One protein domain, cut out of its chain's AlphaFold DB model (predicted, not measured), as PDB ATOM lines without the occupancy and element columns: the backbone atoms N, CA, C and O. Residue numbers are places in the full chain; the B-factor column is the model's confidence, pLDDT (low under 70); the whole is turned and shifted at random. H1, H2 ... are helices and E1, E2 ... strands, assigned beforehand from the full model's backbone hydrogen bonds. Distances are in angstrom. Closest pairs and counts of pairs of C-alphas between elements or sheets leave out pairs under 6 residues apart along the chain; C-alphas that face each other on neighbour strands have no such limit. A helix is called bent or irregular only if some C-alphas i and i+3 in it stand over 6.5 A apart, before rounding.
ATOM      1  N   TRP A   2     120.359 144.665  88.776       92.75
ATOM      2  CA  TRP A   2     121.313 143.568  88.524       92.75
ATOM      3  C   TRP A   2     120.955 142.718  87.303       92.75
ATOM      4  O   TRP A   2     121.829 142.442  86.494       92.75
ATOM      5  N   HIS A   3     119.675 142.391  87.100       90.44
ATOM      6  CA  HIS A   3     119.239 141.738  85.860       90.44
ATOM      7  C   HIS A   3     119.601 142.538  84.604       90.44
ATOM      8  O   HIS A   3     120.012 141.946  83.614       90.44
ATOM      9  N   ASP A   4     119.500 143.867  84.646       91.19
ATOM     10  CA  ASP A   4     119.828 144.715  83.496       91.19
ATOM     11  C   ASP A   4     121.343 144.720  83.241       91.19
ATOM     12  O   ASP A   4     121.779 144.501  82.113       91.19
ATOM     13  N   ALA A   5     122.149 144.876  84.299       93.94
ATOM     14  CA  ALA A   5     123.612 144.848  84.224       93.94
ATOM     15  C   ALA A   5     124.153 143.479  83.766       93.94
ATOM     16  O   ALA A   5     125.119 143.390  83.012       93.94
ATOM     17  N   LEU A   6     123.493 142.391  84.164       93.38
ATOM     18  CA  LEU A   6     123.853 141.024  83.783       93.38
ATOM     19  C   LEU A   6     123.302 140.604  82.411       93.38
ATOM     20  O   LEU A   6     123.449 139.447  82.017       93.38
ATOM     21  N   SER A   7     122.714 141.537  81.656       91.19
ATOM     22  CA  SER A   7     122.148 141.283  80.327       91.19
ATOM     23  C   SER A   7     120.986 140.275  80.338       91.19
ATOM     24  O   SER A   7     120.779 139.553  79.367       91.19
ATOM     25  N   GLY A   8     120.217 140.226  81.428       89.00
ATOM     26  CA  GLY A   8     118.976 139.464  81.542       89.00
ATOM     27  C   GLY A   8     118.964 138.404  82.646       89.00
ATOM     28  O   GLY A   8     119.533 138.556  83.734       89.00
ATOM     29  N   ARG A   9     118.209 137.332  82.385       89.81
ATOM     30  CA  ARG A   9     118.029 136.205  83.310       89.81
ATOM     31  C   ARG A   9     119.268 135.295  83.327       89.81
ATOM     32  O   ARG A   9     120.041 135.315  82.369       89.81
ATOM     33  N   PRO A  10     119.447 134.491  84.390       91.12
ATOM     34  CA  PRO A  10     120.475 133.452  84.427       91.12
ATOM     35  C   PRO A  10     120.318 132.506  83.237       91.12
ATOM     36  O   PRO A  10     119.193 132.143  82.881       91.12
ATOM     37  N   GLY A  11     121.428 132.127  82.609       90.88
ATOM     38  CA  GLY A  11     121.405 131.284  81.415       90.88
ATOM     39  C   GLY A  11     122.572 131.522  80.455       90.88
ATOM     40  O   GLY A  11     123.405 132.402  80.697       90.88
ATOM     41  N   PRO A  12     122.612 130.782  79.328       89.06
ATOM     42  CA  PRO A  12     123.666 130.907  78.319       89.06
ATOM     43  C   PRO A  12     123.820 132.329  77.764       89.06
ATOM     44  O   PRO A  12     124.938 132.783  77.543       89.06
ATOM     45  N   GLU A  13     122.708 133.048  77.574       87.44
ATOM     46  CA  GLU A  13     122.705 134.426  77.060       87.44
ATOM     47  C   GLU A  13     123.260 135.425  78.089       87.44
ATOM     48  O   GLU A  13     124.139 136.228  77.770       87.44
ATOM     49  N   GLY A  14     122.809 135.337  79.347       85.88
ATOM     50  CA  GLY A  14     123.298 136.177  80.447       85.88
ATOM     51  C   GLY A  14     124.730 135.842  80.882       85.88
ATOM     52  O   GLY A  14     125.437 136.700  81.418       85.88
ATOM     53  N   ARG A  15     125.192 134.613  80.612       90.75
ATOM     54  CA  ARG A  15     126.508 134.068  81.000       90.75
ATOM     55  C   ARG A  15     126.764 134.096  82.511       90.75
ATOM     56  O   ARG A  15     127.906 134.202  82.948       90.75
ATOM     57  N   HIS A  16     125.704 133.991  83.303       92.06
ATOM     58  CA  HIS A  16     125.758 133.910  84.762       92.06
ATOM     59  C   HIS A  16     124.748 132.881  85.274       92.06
ATOM     60  O   HIS A  16     123.744 132.606  84.610       92.06
ATOM     61  N   SER A  17     125.040 132.294  86.432       90.00
ATOM     62  CA  SER A  17     124.184 131.336  87.144       90.00
ATOM     63  C   SER A  17     123.366 131.877  88.333       90.00
ATOM     64  O   SER A  17     122.366 131.223  88.652       90.00
ATOM     65  N   PRO A  18     123.687 133.013  88.997       87.19
ATOM     66  CA  PRO A  18     122.955 133.440  90.187       87.19
ATOM     67  C   PRO A  18     121.478 133.686  89.915       87.19
ATOM     68  O   PRO A  18     121.109 134.570  89.147       87.19
ATOM     69  N   THR A  19     120.617 132.948  90.610       82.94
ATOM     70  CA  THR A  19     119.173 133.184  90.605       82.94
ATOM     71  C   THR A  19     118.764 133.688  91.978       82.94
ATOM     72  O   THR A  19     119.020 133.025  92.979       82.94
ATOM     73  N   VAL A  20     118.110 134.848  92.033       78.75
ATOM     74  CA  VAL A  20     117.484 135.337  93.263       78.75
ATOM     75  C   VAL A  20     116.010 134.978  93.192       78.75
ATOM     76  O   VAL A  20     115.294 135.437  92.304       78.75
ATOM     77  N   MET A  21     115.571 134.127  94.109       78.75
ATOM     78  CA  MET A  21     114.166 133.773  94.267       78.75
ATOM     79  C   MET A  21     113.774 134.034  95.708       78.75
ATOM     80  O   MET A  21     114.532 133.723  96.627       78.75
ATOM     81  N   GLU A  22     112.586 134.596  95.900       78.31
ATOM     82  CA  GLU A  22     111.974 134.599  97.219       78.31
ATOM     83  C   GLU A  22     111.792 133.141  97.643       78.31
ATOM     84  O   GLU A  22     111.183 132.349  96.919       78.31
ATOM     85  N   VAL A  23     112.366 132.771  98.788       72.00
ATOM     86  CA  VAL A  23     112.096 131.468  99.387       72.00
ATOM     87  C   VAL A  23     110.613 131.481  99.740       72.00
ATOM     88  O   VAL A  23     110.230 132.304 100.574       72.00
ATOM     89  N   PRO A  24     109.768 130.639  99.109       64.31
ATOM     90  CA  PRO A  24     108.337 130.669  99.353       64.31
ATOM     91  C   PRO A  24     108.122 130.493 100.847       64.31
ATOM     92  O   PRO A  24     108.516 129.467 101.407       64.31
ATOM     93  N   GLY A  25     107.565 131.516 101.499       61.41
ATOM     94  CA  GLY A  25     107.305 131.452 102.925       61.41
ATOM     95  C   GLY A  25     106.455 130.218 103.187       61.41
ATOM     96  O   GLY A  25     105.344 130.101 102.666       61.41
ATOM     97  N   THR A  26     106.969 129.265 103.965       65.38
ATOM     98  CA  THR A  26     106.071 128.261 104.522       65.38
ATOM     99  C   THR A  26     105.069 129.018 105.389       65.38
ATOM    100  O   THR A  26     105.413 129.966 106.089       65.38
ATOM    101  N   MET A  27     103.791 128.693 105.258       77.06
ATOM    102  CA  MET A  27     102.753 129.351 106.037       77.06
ATOM    103  C   MET A  27     102.570 128.557 107.326       77.06
ATOM    104  O   MET A  27     102.282 127.358 107.281       77.06
ATOM    105  N   ARG A  28     102.741 129.196 108.483       75.69
ATOM    106  CA  ARG A  28     102.446 128.583 109.780       75.69
ATOM    107  C   ARG A  28     101.075 129.034 110.247       75.69
ATOM    108  O   ARG A  28     100.783 130.221 110.252       75.69
ATOM    109  N   TRP A  29     100.250 128.099 110.701       81.75
ATOM    110  CA  TRP A  29      99.042 128.466 111.431       81.75
ATOM    111  C   TRP A  29      99.424 129.090 112.781       81.75
ATOM    112  O   TRP A  29     100.017 128.429 113.639       81.75
ATOM    113  N   ASP A  30      99.132 130.373 112.961       80.06
ATOM    114  CA  ASP A  30      99.293 131.077 114.225       80.06
ATOM    115  C   ASP A  30      98.007 130.928 115.044       80.06
ATOM    116  O   ASP A  30      96.983 131.536 114.741       80.06
ATOM    117  N   ILE A  31      98.059 130.108 116.096       82.19
ATOM    118  CA  ILE A  31      96.905 129.824 116.962       82.19
ATOM    119  C   ILE A  31      96.428 131.084 117.704       82.19
ATOM    120  O   ILE A  31      95.243 131.196 118.005       82.19
ATOM    121  N   VAL A  32      97.322 132.036 117.989       81.31
ATOM    122  CA  VAL A  32      96.975 133.270 118.713       81.31
ATOM    123  C   VAL A  32      96.248 134.243 117.790       81.31
ATOM    124  O   VAL A  32      95.292 134.891 118.210       81.31
ATOM    125  N   ARG A  33      96.689 134.338 116.533       82.06
ATOM    126  CA  ARG A  33      96.082 135.226 115.529       82.06
ATOM    127  C   ARG A  33      94.953 134.578 114.727       82.06
ATOM    128  O   ARG A  33      94.209 135.288 114.063       82.06
ATOM    129  N   ASN A  34      94.802 133.255 114.816       89.50
ATOM    130  CA  ASN A  34      93.839 132.461 114.051       89.50
ATOM    131  C   ASN A  34      93.963 132.686 112.530       89.50
ATOM    132  O   ASN A  34      92.965 132.791 111.815       89.50
ATOM    133  N   GLU A  35      95.201 132.786 112.045       88.69
ATOM    134  CA  GLU A  35      95.531 133.015 110.637       88.69
ATOM    135  C   GLU A  35      96.819 132.279 110.245       88.69
ATOM    136  O   GLU A  35      97.614 131.874 111.097       88.69
ATOM    137  N   PHE A  36      97.047 132.112 108.942       81.00
ATOM    138  CA  PHE A  36      98.344 131.670 108.443       81.00
ATOM    139  C   PHE A  36      99.315 132.853 108.387       81.00
ATOM    140  O   PHE A  36      99.033 133.849 107.726       81.00
ATOM    141  N   THR A  37     100.466 132.728 109.042       76.50
ATOM    142  CA  THR A  37     101.537 133.727 109.029       76.50
ATOM    143  C   THR A  37     102.739 133.232 108.217       76.50
ATOM    144  O   THR A  37     103.030 132.030 108.236       76.50
ATOM    145  N   PRO A  38     103.446 134.124 107.497       76.25
ATOM    146  CA  PRO A  38     104.673 133.761 106.801       76.25
ATOM    147  C   PRO A  38     105.747 133.299 107.779       76.25
ATOM    148  O   PRO A  38     105.954 133.901 108.836       76.25
ATOM    149  N   ASP A  39     106.472 132.259 107.397       77.69
ATOM    150  CA  ASP A  39     107.664 131.837 108.103       77.69
ATOM    151  C   ASP A  39     108.863 132.702 107.741       77.69
ATOM    152  O   ASP A  39     109.281 132.783 106.588       77.69
ATOM    153  N   TYR A  40     109.452 133.312 108.762       82.88
ATOM    154  CA  TYR A  40     110.674 134.091 108.634       82.88
ATOM    155  C   TYR A  40     111.913 133.197 108.760       82.88
ATOM    156  O   TYR A  40     111.853 132.086 109.299       82.88
ATOM    157  N   CYS A  41     113.060 133.720 108.314       83.94
ATOM    158  CA  CYS A  41     114.368 133.071 108.473       83.94
ATOM    159  C   CYS A  41     114.695 132.773 109.949       83.94
ATOM    160  O   CYS A  41     115.355 131.783 110.253       83.94
ATOM    161  N   PHE A  42     114.180 133.584 110.882       81.50
ATOM    162  CA  PHE A  42     114.375 133.417 112.321       81.50
ATOM    163  C   PHE A  42     113.035 133.246 113.045       81.50
ATOM    164  O   PHE A  42     112.116 134.037 112.853       81.50
ATOM    165  N   GLY A  43     112.932 132.241 113.922       74.00
ATOM    166  CA  GLY A  43     111.781 132.058 114.819       74.00
ATOM    167  C   GLY A  43     111.796 132.999 116.032       74.00
ATOM    168  O   GLY A  43     110.761 133.252 116.641       74.00
ATOM    169  N   SER A  44     112.972 133.530 116.369       71.19
ATOM    170  CA  SER A  44     113.188 134.625 117.318       71.19
ATOM    171  C   SER A  44     114.512 135.301 116.973       71.19
ATOM    172  O   SER A  44     115.482 134.594 116.683       71.19
ATOM    173  N   PHE A  45     114.576 136.630 117.023       67.31
ATOM    174  CA  PHE A  45     115.770 137.391 116.657       67.31
ATOM    175  C   PHE A  45     116.032 138.500 117.676       67.31
ATOM    176  O   PHE A  45     115.136 139.294 117.967       67.31
ATOM    177  N   ASP A  46     117.242 138.535 118.230       65.50
ATOM    178  CA  ASP A  46     117.683 139.575 119.151       65.50
ATOM    179  C   ASP A  46     118.407 140.685 118.376       65.50
ATOM    180  O   ASP A  46     119.553 140.552 117.942       65.50
ATOM    181  N   ILE A  47     117.698 141.794 118.179       56.78
ATOM    182  CA  ILE A  47     118.108 142.919 117.327       56.78
ATOM    183  C   ILE A  47     119.459 143.552 117.755       56.78
ATOM    184  O   ILE A  47     120.272 143.848 116.874       56.78
ATOM    185  N   PRO A  48     119.777 143.751 119.055       54.91
ATOM    186  CA  PRO A  48     121.006 144.431 119.476       54.91
ATOM    187  C   PRO A  48     122.298 143.631 119.251       54.91
ATOM    188  O   PRO A  48     123.333 144.226 118.954       54.91
ATOM    189  N   SER A  49     122.273 142.299 119.384       53.00
ATOM    190  CA  SER A  49     123.493 141.469 119.392       53.00
ATOM    191  C   SER A  49     124.016 141.102 117.997       53.00
ATOM    192  O   SER A  49     125.084 140.498 117.872       53.00
ATOM    193  N   ARG A  50     123.289 141.472 116.929       56.28
ATOM    194  CA  ARG A  50     123.613 141.240 115.503       56.28
ATOM    195  C   ARG A  50     123.838 139.773 115.095       56.28
ATOM    196  O   ARG A  50     124.022 139.525 113.909       56.28
ATOM    197  N   THR A  51     123.815 138.825 116.027       55.25
ATOM    198  CA  THR A  51     124.265 137.438 115.822       55.25
ATOM    199  C   THR A  51     123.456 136.403 116.608       55.25
ATOM    200  O   THR A  51     123.688 135.211 116.426       55.25
ATOM    201  N   ALA A  52     122.494 136.811 117.447       61.75
ATOM    202  CA  ALA A  52     121.672 135.880 118.212       61.75
ATOM    203  C   ALA A  52     120.261 135.772 117.617       61.75
ATOM    204  O   ALA A  52     119.406 136.641 117.780       61.75
ATOM    205  N   GLY A  53     120.009 134.667 116.922       71.06
ATOM    206  CA  GLY A  53     118.688 134.321 116.422       71.06
ATOM    207  C   GLY A  53     118.524 132.814 116.303       71.06
ATOM    208  O   GLY A  53     119.466 132.095 115.976       71.06
ATOM    209  N   ASN A  54     117.313 132.325 116.553       82.19
ATOM    210  CA  ASN A  54     116.983 130.920 116.344       82.19
ATOM    211  C   ASN A  54     116.575 130.738 114.885       82.19
ATOM    212  O   ASN A  54     115.452 131.087 114.514       82.19
ATOM    213  N   TRP A  55     117.493 130.227 114.060       84.31
ATOM    214  CA  TRP A  55     117.206 129.936 112.655       84.31
ATOM    215  C   TRP A  55     116.011 128.994 112.531       84.31
ATOM    216  O   TRP A  55     115.935 127.977 113.227       84.31
ATOM    217  N   ASN A  56     115.090 129.321 111.632       84.44
ATOM    218  CA  ASN A  56     113.940 128.489 111.339       84.44
ATOM    219  C   ASN A  56     114.395 127.257 110.541       84.44
ATOM    220  O   ASN A  56     114.764 127.399 109.380       84.44
ATOM    221  N   PRO A  57     114.332 126.034 111.102       85.44
ATOM    222  CA  PRO A  57     114.852 124.833 110.441       85.44
ATOM    223  C   PRO A  57     114.085 124.441 109.166       85.44
ATOM    224  O   PRO A  57     114.480 123.494 108.495       85.44
ATOM    225  N   ARG A  58     112.976 125.125 108.850       82.94
ATOM    226  CA  ARG A  58     112.225 124.954 107.597       82.94
ATOM    227  C   ARG A  58     112.739 125.834 106.458       82.94
ATOM    228  O   ARG A  58     112.373 125.588 105.315       82.94
ATOM    229  N   VAL A  59     113.561 126.838 106.759       83.50
ATOM    230  CA  VAL A  59     114.212 127.685 105.757       83.50
ATOM    231  C   VAL A  59     115.583 127.079 105.436       83.50
ATOM    232  O   VAL A  59     116.320 126.767 106.378       83.50
ATOM    233  N   PRO A  60     115.936 126.894 104.149       83.31
ATOM    234  CA  PRO A  60     117.254 126.407 103.751       83.31
ATOM    235  C   PRO A  60     118.373 127.219 104.401       83.31
ATOM    236  O   PRO A  60     118.315 128.444 104.402       83.31
ATOM    237  N   ASP A  61     119.395 126.549 104.938       80.19
ATOM    238  CA  ASP A  61     120.498 127.208 105.655       80.19
ATOM    239  C   ASP A  61     121.282 128.206 104.766       80.19
ATOM    240  O   ASP A  61     122.104 128.956 105.280       80.19
ATOM    241  N   ASP A  62     121.114 128.189 103.442       78.81
ATOM    242  CA  ASP A  62     121.729 129.093 102.458       78.81
ATOM    243  C   ASP A  62     120.823 130.250 101.999       78.81
ATOM    244  O   ASP A  62     121.211 131.025 101.124       78.81
ATOM    245  N   ALA A  63     119.643 130.416 102.598       87.00
ATOM    246  CA  ALA A  63     118.773 131.548 102.304       87.00
ATOM    247  C   ALA A  63     119.401 132.882 102.749       87.00
ATOM    248  O   ALA A  63     119.916 133.010 103.863       87.00
ATOM    249  N   LEU A  64     119.290 133.909 101.900       88.25
ATOM    250  CA  LEU A  64     119.595 135.288 102.279       88.25
ATOM    251  C   LEU A  64     118.502 135.818 103.210       88.25
ATOM    252  O   LEU A  64     117.361 136.016 102.787       88.25
ATOM    253  N   ALA A  65     118.854 136.107 104.461       87.62
ATOM    254  CA  ALA A  65     117.943 136.771 105.380       87.62
ATOM    255  C   ALA A  65     117.987 138.291 105.163       87.62
ATOM    256  O   ALA A  65     119.020 138.924 105.388       87.62
ATOM    257  N   ILE A  66     116.858 138.874 104.750       86.94
ATOM    258  CA  ILE A  66     116.710 140.324 104.584       86.94
ATOM    259  C   ILE A  66     115.981 140.892 105.801       86.94
ATOM    260  O   ILE A  66     114.810 140.596 106.033       86.94
ATOM    261  N   GLU A  67     116.674 141.718 106.577       82.44
ATOM    262  CA  GLU A  67     116.109 142.450 107.706       82.44
ATOM    263  C   GLU A  67     115.812 143.890 107.290       82.44
ATOM    264  O   GLU A  67     116.666 144.580 106.734       82.44
ATOM    265  N   TYR A  68     114.616 144.375 107.616       79.06
ATOM    266  CA  TYR A  68     114.294 145.789 107.506       79.06
ATOM    267  C   TYR A  68     114.245 146.414 108.901       79.06
ATOM    268  O   TYR A  68     113.366 146.093 109.703       79.06
ATOM    269  N   ASN A  69     115.189 147.308 109.195       73.06
ATOM    270  CA  ASN A  69     115.277 147.997 110.476       73.06
ATOM    271  C   ASN A  69     115.107 149.506 110.283       73.06
ATOM    272  O   ASN A  69     115.955 150.179 109.696       73.06
ATOM    273  N   TYR A  70     114.053 150.068 110.880       66.06
ATOM    274  CA  TYR A  70     113.770 151.502 110.814       66.06
ATOM    275  C   TYR A  70     114.914 152.400 111.331       66.06
ATOM    276  O   TYR A  70     114.993 153.566 110.957       66.06
ATOM    277  N   GLN A  71     115.821 151.862 112.154       63.22
ATOM    278  CA  GLN A  71     116.936 152.579 112.781       63.22
ATOM    279  C   GLN A  71     118.174 152.760 111.876       63.22
ATOM    280  O   GLN A  71     119.112 153.441 112.284       63.22
ATOM    281  N   GLY A  72     118.179 152.239 110.638       59.31
ATOM    282  CA  GLY A  72     118.965 152.865 109.562       59.31
ATOM    283  C   GLY A  72     120.352 152.303 109.221       59.31
ATOM    284  O   GLY A  72     121.139 153.032 108.620       59.31
ATOM    285  N   VAL A  73     120.679 151.049 109.551       70.00
ATOM    286  CA  VAL A  73     121.943 150.440 109.082       70.00
ATOM    287  C   VAL A  73     121.742 149.805 107.704       70.00
ATOM    288  O   VAL A  73     120.775 149.072 107.503       70.00
ATOM    289  N   LYS A  74     122.664 150.092 106.781       82.19
ATOM    290  CA  LYS A  74     122.807 149.445 105.471       82.19
ATOM    291  C   LYS A  74     124.058 148.579 105.551       82.19
ATOM    292  O   LYS A  74     125.140 149.117 105.788       82.19
ATOM    293  N   VAL A  75     123.880 147.265 105.578       85.06
ATOM    294  CA  VAL A  75     125.002 146.330 105.679       85.06
ATOM    295  C   VAL A  75     124.587 144.961 105.190       85.06
ATOM    296  O   VAL A  75     123.498 144.480 105.516       85.06
ATOM    297  N   SER A  76     125.506 144.298 104.509       88.00
ATOM    298  CA  SER A  76     125.364 142.910 104.107       88.00
ATOM    299  C   SER A  76     126.618 142.127 104.447       88.00
ATOM    300  O   SER A  76     127.708 142.678 104.582       88.00
ATOM    301  N   THR A  77     126.453 140.822 104.609       86.19
ATOM    302  CA  THR A  77     127.570 139.875 104.598       86.19
ATOM    303  C   THR A  77     128.166 139.809 103.197       86.19
ATOM    304  O   THR A  77     127.402 139.825 102.227       86.19
ATOM    305  N   SER A  78     129.486 139.662 103.081       86.62
ATOM    306  CA  SER A  78     130.109 139.489 101.773       86.62
ATOM    307  C   SER A  78     130.050 138.026 101.322       86.62
ATOM    308  O   SER A  78     130.569 137.124 101.974       86.62
ATOM    309  N   GLY A  79     129.437 137.794 100.166       80.38
ATOM    310  CA  GLY A  79     129.568 136.568  99.394       80.38
ATOM    311  C   GLY A  79     128.666 135.413  99.792       80.38
ATOM    312  O   GLY A  79     128.072 135.333 100.873       80.38
ATOM    313  N   TYR A  80     128.638 134.438  98.884       70.00
ATOM    314  CA  TYR A  80     128.281 133.082  99.240       70.00
ATOM    315  C   TYR A  80     129.419 132.486 100.075       70.00
ATOM    316  O   TYR A  80     130.385 131.959  99.536       70.00
ATOM    317  N   THR A  81     129.326 132.581 101.399       64.88
ATOM    318  CA  THR A  81     130.191 131.832 102.310       64.88
ATOM    319  C   THR A  81     129.836 130.336 102.275       64.88
ATOM    320  O   THR A  81     128.727 129.967 102.688       64.88
ATOM    321  N   PRO A  82     130.741 129.450 101.814       65.62
ATOM    322  CA  PRO A  82     130.519 128.010 101.874       65.62
ATOM    323  C   PRO A  82     130.382 127.542 103.326       65.62
ATOM    324  O   PRO A  82     130.972 128.128 104.242       65.62
ATOM    325  N   LYS A  83     129.626 126.464 103.556       69.44
ATOM    326  CA  LYS A  83     129.388 125.924 104.907       69.44
ATOM    327  C   LYS A  83     130.689 125.487 105.592       69.44
ATOM    328  O   LYS A  83     130.774 125.485 106.816       69.44
ATOM    329  N   GLU A  84     131.693 125.138 104.797       72.44
ATOM    330  CA  GLU A  84     133.037 124.744 105.214       72.44
ATOM    331  C   GLU A  84     133.831 125.924 105.790       72.44
ATOM    332  O   GLU A  84     134.666 125.723 106.669       72.44
ATOM    333  N   VAL A  85     133.551 127.145 105.320       65.88
ATOM    334  CA  VAL A  85     134.166 128.390 105.809       65.88
ATOM    335  C   VAL A  85     133.393 128.921 107.012       65.88
ATOM    336  O   VAL A  85     133.979 129.259 108.039       65.88
ATOM    337  N   LEU A  86     132.062 128.960 106.911       67.12
ATOM    338  CA  LEU A  86     131.188 129.397 107.992       67.12
ATOM    339  C   LEU A  86     129.952 128.504 108.055       67.12
ATOM    340  O   LEU A  86     129.006 128.659 107.291       67.12
ATOM    341  N   ALA A  87     129.924 127.592 109.024       70.88
ATOM    342  CA  ALA A  87     128.821 126.645 109.183       70.88
ATOM    343  C   ALA A  87     127.554 127.256 109.817       70.88
ATOM    344  O   ALA A  87     126.610 126.526 110.136       70.88
ATOM    345  N   SER A  88     127.523 128.574 110.046       71.50
ATOM    346  CA  SER A  88     126.370 129.224 110.663       71.50
ATOM    347  C   SER A  88     125.196 129.292 109.680       71.50
ATOM    348  O   SER A  88     125.348 129.527 108.477       71.50
ATOM    349  N   ARG A  89     123.988 129.072 110.206       71.94
ATOM    350  CA  ARG A  89     122.753 129.078 109.407       71.94
ATOM    351  C   ARG A  89     122.367 130.468 108.895       71.94
ATOM    352  O   ARG A  89     121.550 130.580 108.005       71.94
ATOM    353  N   TRP A  90     122.973 131.522 109.435       73.44
ATOM    354  CA  TRP A  90     122.694 132.921 109.104       73.44
ATOM    355  C   TRP A  90     123.884 133.610 108.435       73.44
ATOM    356  O   TRP A  90     124.085 134.813 108.605       73.44
ATOM    357  N   ARG A  91     124.715 132.846 107.724       77.06
ATOM    358  CA  ARG A  91     125.928 133.349 107.065       77.06
ATOM    359  C   ARG A  91     125.663 134.296 105.886       77.06
ATOM    360  O   ARG A  91     126.588 134.977 105.474       77.06
ATOM    361  N   HIS A  92     124.420 134.384 105.400       86.62
ATOM    362  CA  HIS A  92     123.997 135.356 104.388       86.62
ATOM    363  C   HIS A  92     122.930 136.286 104.977       86.62
ATOM    364  O   HIS A  92     121.798 135.870 105.241       86.62
ATOM    365  N   GLN A  93     123.283 137.549 105.204       86.88
ATOM    366  CA  GLN A  93     122.374 138.563 105.737       86.88
ATOM    367  C   GLN A  93     122.502 139.864 104.964       86.88
ATOM    368  O   GLN A  93     123.604 140.279 104.621       86.88
ATOM    369  N   MET A  94     121.374 140.539 104.787       88.94
ATOM    370  CA  MET A  94     121.301 141.916 104.318       88.94
ATOM    371  C   MET A  94     120.375 142.691 105.250       88.94
ATOM    372  O   MET A  94     119.287 142.223 105.585       88.94
ATOM    373  N   ARG A  95     120.794 143.881 105.676       85.38
ATOM    374  CA  ARG A  95     119.995 144.776 106.514       85.38
ATOM    375  C   ARG A  95     119.779 146.085 105.798       85.38
ATOM    376  O   ARG A  95     120.724 146.704 105.316       85.38
ATOM    377  N   LEU A  96     118.521 146.494 105.757       85.12
ATOM    378  CA  LEU A  96     118.071 147.674 105.046       85.12
ATOM    379  C   LEU A  96     117.402 148.638 106.026       85.12
ATOM    380  O   LEU A  96     116.566 148.251 106.844       85.12
ATOM    381  N   GLY A  97     117.788 149.908 105.932       79.31
ATOM    382  CA  GLY A  97     117.203 151.008 106.692       79.31
ATOM    383  C   GLY A  97     116.088 151.744 105.948       79.31
ATOM    384  O   GLY A  97     115.865 151.512 104.764       79.31
ATOM    385  N   VAL A  98     115.454 152.728 106.602       71.94
ATOM    386  CA  VAL A  98     114.494 153.663 105.952       71.94
ATOM    387  C   VAL A  98     115.126 154.418 104.786       71.94
ATOM    388  O   VAL A  98     114.480 154.712 103.792       71.94
ATOM    389  N   SER A  99     116.424 154.692 104.852       66.69
ATOM    390  CA  SER A  99     117.156 155.290 103.736       66.69
ATOM    391  C   SER A  99     117.343 154.344 102.544       66.69
ATOM    392  O   SER A  99     117.943 154.756 101.567       66.69
ATOM    393  N   ALA A 100     116.859 153.101 102.615       59.34
ATOM    394  CA  ALA A 100     116.729 152.171 101.494       59.34
ATOM    395  C   ALA A 100     115.252 151.949 101.085       59.34
ATOM    396  O   ALA A 100     114.968 151.124 100.217       59.34
ATOM    397  N   SER A 101     114.288 152.647 101.708       56.69
ATOM    398  CA  SER A 101     112.862 152.490 101.406       56.69
ATOM    399  C   SER A 101     112.422 153.459 100.306       56.69
ATOM    400  O   SER A 101     112.096 154.614 100.573       56.69
ATOM    401  N   GLY A 102     112.402 152.989  99.058       60.38
ATOM    402  CA  GLY A 102     111.844 153.724  97.920       60.38
ATOM    403  C   GLY A 102     112.531 153.401  96.596       60.38
ATOM    404  O   GLY A 102     113.674 152.962  96.565       60.38
ATOM    405  N   HIS A 103     111.845 153.654  95.477       59.34
ATOM    406  CA  HIS A 103     112.424 153.465  94.138       59.34
ATOM    407  C   HIS A 103     113.684 154.314  93.900       59.34
ATOM    408  O   HIS A 103     114.568 153.875  93.169       59.34
ATOM    409  N   ALA A 104     113.777 155.491  94.529       60.56
ATOM    410  CA  ALA A 104     114.941 156.376  94.441       60.56
ATOM    411  C   ALA A 104     116.203 155.799  95.114       60.56
ATOM    412  O   ALA A 104     117.300 156.234  94.801       60.56
ATOM    413  N   GLU A 105     116.041 154.796  95.981       82.50
ATOM    414  CA  GLU A 105     117.105 154.212  96.805       82.50
ATOM    415  C   GLU A 105     117.423 152.762  96.394       82.50
ATOM    416  O   GLU A 105     118.119 152.024  97.094       82.50
ATOM    417  N   ALA A 106     116.906 152.318  95.241       87.75
ATOM    418  CA  ALA A 106     117.122 150.966  94.725       87.75
ATOM    419  C   ALA A 106     118.612 150.651  94.492       87.75
ATOM    420  O   ALA A 106     119.008 149.484  94.533       87.75
ATOM    421  N   HIS A 107     119.447 151.675  94.285       91.38
ATOM    422  CA  HIS A 107     120.891 151.516  94.145       91.38
ATOM    423  C   HIS A 107     121.571 151.078  95.435       91.38
ATOM    424  O   HIS A 107     122.518 150.305  95.361       91.38
ATOM    425  N   ILE A 108     121.058 151.464  96.604       90.50
ATOM    426  CA  ILE A 108     121.557 150.947  97.882       90.50
ATOM    427  C   ILE A 108     121.295 149.453  97.968       90.50
ATOM    428  O   ILE A 108     122.201 148.690  98.267       90.50
ATOM    429  N   VAL A 109     120.080 149.006  97.642       91.06
ATOM    430  CA  VAL A 109     119.774 147.568  97.635       91.06
ATOM    431  C   VAL A 109     120.657 146.835  96.621       91.06
ATOM    432  O   VAL A 109     121.125 145.734  96.893       91.06
ATOM    433  N   ALA A 110     120.931 147.440  95.462       94.19
ATOM    434  CA  ALA A 110     121.851 146.863  94.487       94.19
ATOM    435  C   ALA A 110     123.300 146.792  95.007       94.19
ATOM    436  O   ALA A 110     123.946 145.769  94.790       94.19
ATOM    437  N   HIS A 111     123.785 147.814  95.713       95.44
ATOM    438  CA  HIS A 111     125.094 147.826  96.375       95.44
ATOM    439  C   HIS A 111     125.200 146.708  97.421       95.44
ATOM    440  O   HIS A 111     126.114 145.890  97.382       95.44
ATOM    441  N   GLU A 112     124.200 146.604  98.294       93.56
ATOM    442  CA  GLU A 112     124.115 145.563  99.319       93.56
ATOM    443  C   GLU A 112     124.043 144.151  98.710       93.56
ATOM    444  O   GLU A 112     124.711 143.228  99.170       93.56
ATOM    445  N   LEU A 113     123.317 143.977  97.602       93.12
ATOM    446  CA  LEU A 113     123.351 142.725  96.840       93.12
ATOM    447  C   LEU A 113     124.727 142.445  96.216       93.12
ATOM    448  O   LEU A 113     125.108 141.283  96.121       93.12
ATOM    449  N   GLY A 114     125.486 143.473  95.823       94.62
ATOM    450  CA  GLY A 114     126.881 143.329  95.391       94.62
ATOM    451  C   GLY A 114     127.747 142.695  96.479       94.62
ATOM    452  O   GLY A 114     128.457 141.721  96.212       94.62
ATOM    453  N   HIS A 115     127.595 143.156  97.725       94.12
ATOM    454  CA  HIS A 115     128.187 142.487  98.881       94.12
ATOM    455  C   HIS A 115     127.708 141.046  99.003       94.12
ATOM    456  O   HIS A 115     128.552 140.162  99.056       94.12
ATOM    457  N   VAL A 116     126.405 140.757  98.930       91.44
ATOM    458  CA  VAL A 116     125.903 139.367  98.974       91.44
ATOM    459  C   VAL A 116     126.536 138.479  97.890       91.44
ATOM    460  O   VAL A 116     126.822 137.311  98.150       91.44
ATOM    461  N   PHE A 117     126.820 139.010  96.696       90.75
ATOM    462  CA  PHE A 117     127.545 138.273  95.652       90.75
ATOM    463  C   PHE A 117     129.040 138.090  95.950       90.75
ATOM    464  O   PHE A 117     129.668 137.208  95.373       90.75
ATOM    465  N   GLY A 118     129.618 138.837  96.884       90.12
ATOM    466  CA  GLY A 118     131.004 138.683  97.341       90.12
ATOM    467  C   GLY A 118     131.909 139.839  96.969       90.12
ATOM    468  O   GLY A 118     133.113 139.759  97.202       90.12
ATOM    469  N   MET A 119     131.348 140.910  96.416       93.19
ATOM    470  CA  MET A 119     132.105 142.107  96.094       93.19
ATOM    471  C   MET A 119     132.381 142.898  97.371       93.19
ATOM    472  O   MET A 119     131.485 143.139  98.178       93.19
ATOM    473  N   LEU A 120     133.624 143.328  97.546       93.50
ATOM    474  CA  LEU A 120     133.997 144.315  98.558       93.50
ATOM    475  C   LEU A 120     133.940 145.718  97.949       93.50
ATOM    476  O   LEU A 120     133.706 145.872  96.750       93.50
ATOM    477  N   GLU A 255     129.460 147.641  84.035       96.19
ATOM    478  CA  GLU A 255     129.781 146.453  83.233       96.19
ATOM    479  C   GLU A 255     130.863 145.580  83.885       96.19
ATOM    480  O   GLU A 255     130.866 144.362  83.699       96.19
ATOM    481  N   ARG A 256     131.781 146.172  84.660       96.38
ATOM    482  CA  ARG A 256     132.827 145.419  85.365       96.38
ATOM    483  C   ARG A 256     132.288 144.753  86.624       96.38
ATOM    484  O   ARG A 256     132.662 143.611  86.871       96.38
ATOM    485  N   ASP A 257     131.335 145.372  87.319       97.06
ATOM    486  CA  ASP A 257     130.586 144.735  88.407       97.06
ATOM    487  C   ASP A 257     129.866 143.472  87.896       97.06
ATOM    488  O   ASP A 257     129.997 142.376  88.445       97.06
ATOM    489  N   ALA A 258     129.155 143.594  86.770       95.69
ATOM    490  CA  ALA A 258     128.511 142.458  86.116       95.69
ATOM    491  C   ALA A 258     129.529 141.425  85.600       95.69
ATOM    492  O   ALA A 258     129.285 140.219  85.662       95.69
ATOM    493  N   GLY A 259     130.670 141.883  85.078       94.19
ATOM    494  CA  GLY A 259     131.778 141.037  84.643       94.19
ATOM    495  C   GLY A 259     132.359 140.198  85.781       94.19
ATOM    496  O   GLY A 259     132.598 139.004  85.589       94.19
ATOM    497  N   TRP A 260     132.504 140.787  86.970       93.94
ATOM    498  CA  TRP A 260     132.930 140.091  88.182       93.94
ATOM    499  C   TRP A 260     131.957 138.952  88.515       93.94
ATOM    500  O   TRP A 260     132.376 137.801  88.637       93.94
ATOM    501  N   ILE A 261     130.644 139.213  88.528       92.81
ATOM    502  CA  ILE A 261     129.641 138.164  88.785       92.81
ATOM    503  C   ILE A 261     129.714 137.049  87.737       92.81
ATOM    504  O   ILE A 261     129.726 135.877  88.100       92.81
ATOM    505  N   ARG A 262     129.805 137.376  86.442       92.31
ATOM    506  CA  ARG A 262     129.928 136.360  85.377       92.31
ATOM    507  C   ARG A 262     131.190 135.505  85.523       92.31
ATOM    508  O   ARG A 262     131.184 134.345  85.125       92.31
ATOM    509  N   LYS A 263     132.266 136.068  86.073       91.06
ATOM    510  CA  LYS A 263     133.529 135.362  86.309       91.06
ATOM    511  C   LYS A 263     133.432 134.380  87.477       91.06
ATOM    512  O   LYS A 263     133.879 133.247  87.327       91.06
ATOM    513  N   TYR A 264     132.878 134.802  88.616       89.50
ATOM    514  CA  TYR A 264     132.845 133.981  89.839       89.50
ATOM    515  C   TYR A 264     131.580 133.122  89.974       89.50
ATOM    516  O   TYR A 264     131.609 132.095  90.645       89.50
ATOM    517  N   TYR A 265     130.510 133.479  89.266       90.50
ATOM    518  CA  TYR A 265     129.278 132.700  89.144       90.50
ATOM    519  C   TYR A 265     128.923 132.480  87.667       90.50
ATOM    520  O   TYR A 265     127.871 132.931  87.188       90.50
ATOM    521  N   PRO A 266     129.799 131.806  86.901       92.06
ATOM    522  CA  PRO A 266     129.563 131.582  85.486       92.06
ATOM    523  C   PRO A 266     128.312 130.730  85.277       92.06
ATOM    524  O   PRO A 266     127.932 129.916  86.126       92.06
ATOM    525  N   TRP A 267     127.673 130.894  84.119       90.81
ATOM    526  CA  TRP A 267     126.725 129.886  83.659       90.81
ATOM    527  C   TRP A 267     127.506 128.591  83.377       90.81
ATOM    528  O   TRP A 267     128.477 128.648  82.615       90.81
ATOM    529  N   PRO A 268     127.139 127.446  83.982       87.00
ATOM    530  CA  PRO A 268     127.846 126.198  83.736       87.00
ATOM    531  C   PRO A 268     127.777 125.847  82.247       87.00
ATOM    532  O   PRO A 268     126.723 125.961  81.616       87.00
ATOM    533  N   ALA A 269     128.910 125.431  81.679       75.69
ATOM    534  CA  ALA A 269     128.905 124.817  80.359       75.69
ATOM    535  C   ALA A 269     128.013 123.566  80.419       75.69
ATOM    536  O   ALA A 269     128.110 122.795  81.375       75.69
ATOM    537  N   ALA A 270     127.110 123.439  79.445       61.03
ATOM    538  CA  ALA A 270     126.236 122.277  79.305       61.03
ATOM    539  C   ALA A 270     127.038 120.996  79.042       61.03
ATOM    540  O   ALA A 270     128.095 121.094  78.373       61.03
TER     541      ALA A 270
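AT A GLANCE: This is residues 2 to 120 and 255 to 270 of the 270 residues of the protein "Peptidase M12A domain-containing protein" of Byssothecium circinans (UniProt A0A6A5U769). A short parallel pair of strands, E5 and E6, makes the middle of a loosely knit domain, and helix H2 packs on E6; beyond H2, the short helix H1 and helix H3 lie together at one end. Two small strand hairpins, E3 with E4 and E1 with E2, lie toward the other end, E1 and E2 being farthest from the middle, and the long loop of residues 6 to 26 runs from H1 to E1. The printed part has 135 residues with three named helices and six named strands, in the order H1 E1 E2 E3 E4 E5 E6 H2 H3; the pairs E1 with E2 and E3 with E4 are antiparallel. The class is mixed, helices and strands, with 54 residues, under half, in named elements. The whole is only just compact, close to loose, with a radius of gyration of the C-alphas of 16.6 A and spans of 49 by 35 by 30 A.

HOW THE PARTS SIT: E5, residues 65 to 68, and E6, residues 93 to 96, are parallel neighbours at 17 degrees, with N 94 and O 65 at 2.9 A and N 96 and O 67 at 2.8 A. Residues 75 to 76 pair antiparallel with residues 94 to 95 of E6. Between E6 and H2, residues 103 to 117, the closest C-alphas are those of Met 94 and Glu 112, 6.8 A apart. H2 is irregular, C-alphas 104 and 107 being 7.7 A apart. H2 and H3, residues 255 to 264, are close but not clearly touching, the closest C-alphas being those of Phe 117 and Ile 261 at 7.2 A. Their lines stand at a shallow tilt of 32 degrees, only just short of steep, and they run the same way. H1, residues 2 to 5, only just touches H3, with 3 pairs of C-alphas within 8 A, the closest being those of Ala 5 and Ala 258 at 5.8 A. E3, residues 42 to 46, and E4, residues 52 to 55, form an antiparallel hairpin at 178 degrees, with N 43 and O 54 at 2.8 A. E1, residues 27 to 30, and E2, residues 35 to 38, form another at 135 degrees, with N 28 and O 37 at 2.9 A. E2 and E3 are apart, as are E4 and E5. Every O i to N i+4 pair is within hydrogen-bond range in H3, 8 of 11 are in H2, and H1 is too short for such a pair.

IN THESE COORDINATES: E5 begins at C-alpha 65, (117.943, 136.771, 105.380), and is 10.0 A long; E6 is 10.1 A. H2 is 21.5 A long and H3 14.4 A, ending at C-alpha 264, (132.845, 133.981, 89.839). H1 begins at C-alpha 2, (121.313, 143.568, 88.524), and is 5.0 A. E1 is 9.1 A, E2 9.9 A, E3 9.8 A and E4 9.3 A.

THE WHOLE: The two C-alphas farthest apart are those of Val 32 and Ala 269, 50.6 A. Residues 121 to 254 are not printed, and C-alphas 120 and 255 are 16.0 A apart across the cut. The links H1 to E1 and E5 to E6 are long. The mean pLDDT of the printed part is 80.7, and 26 residues are under 70, among them 45 to 52 and 99 to 104.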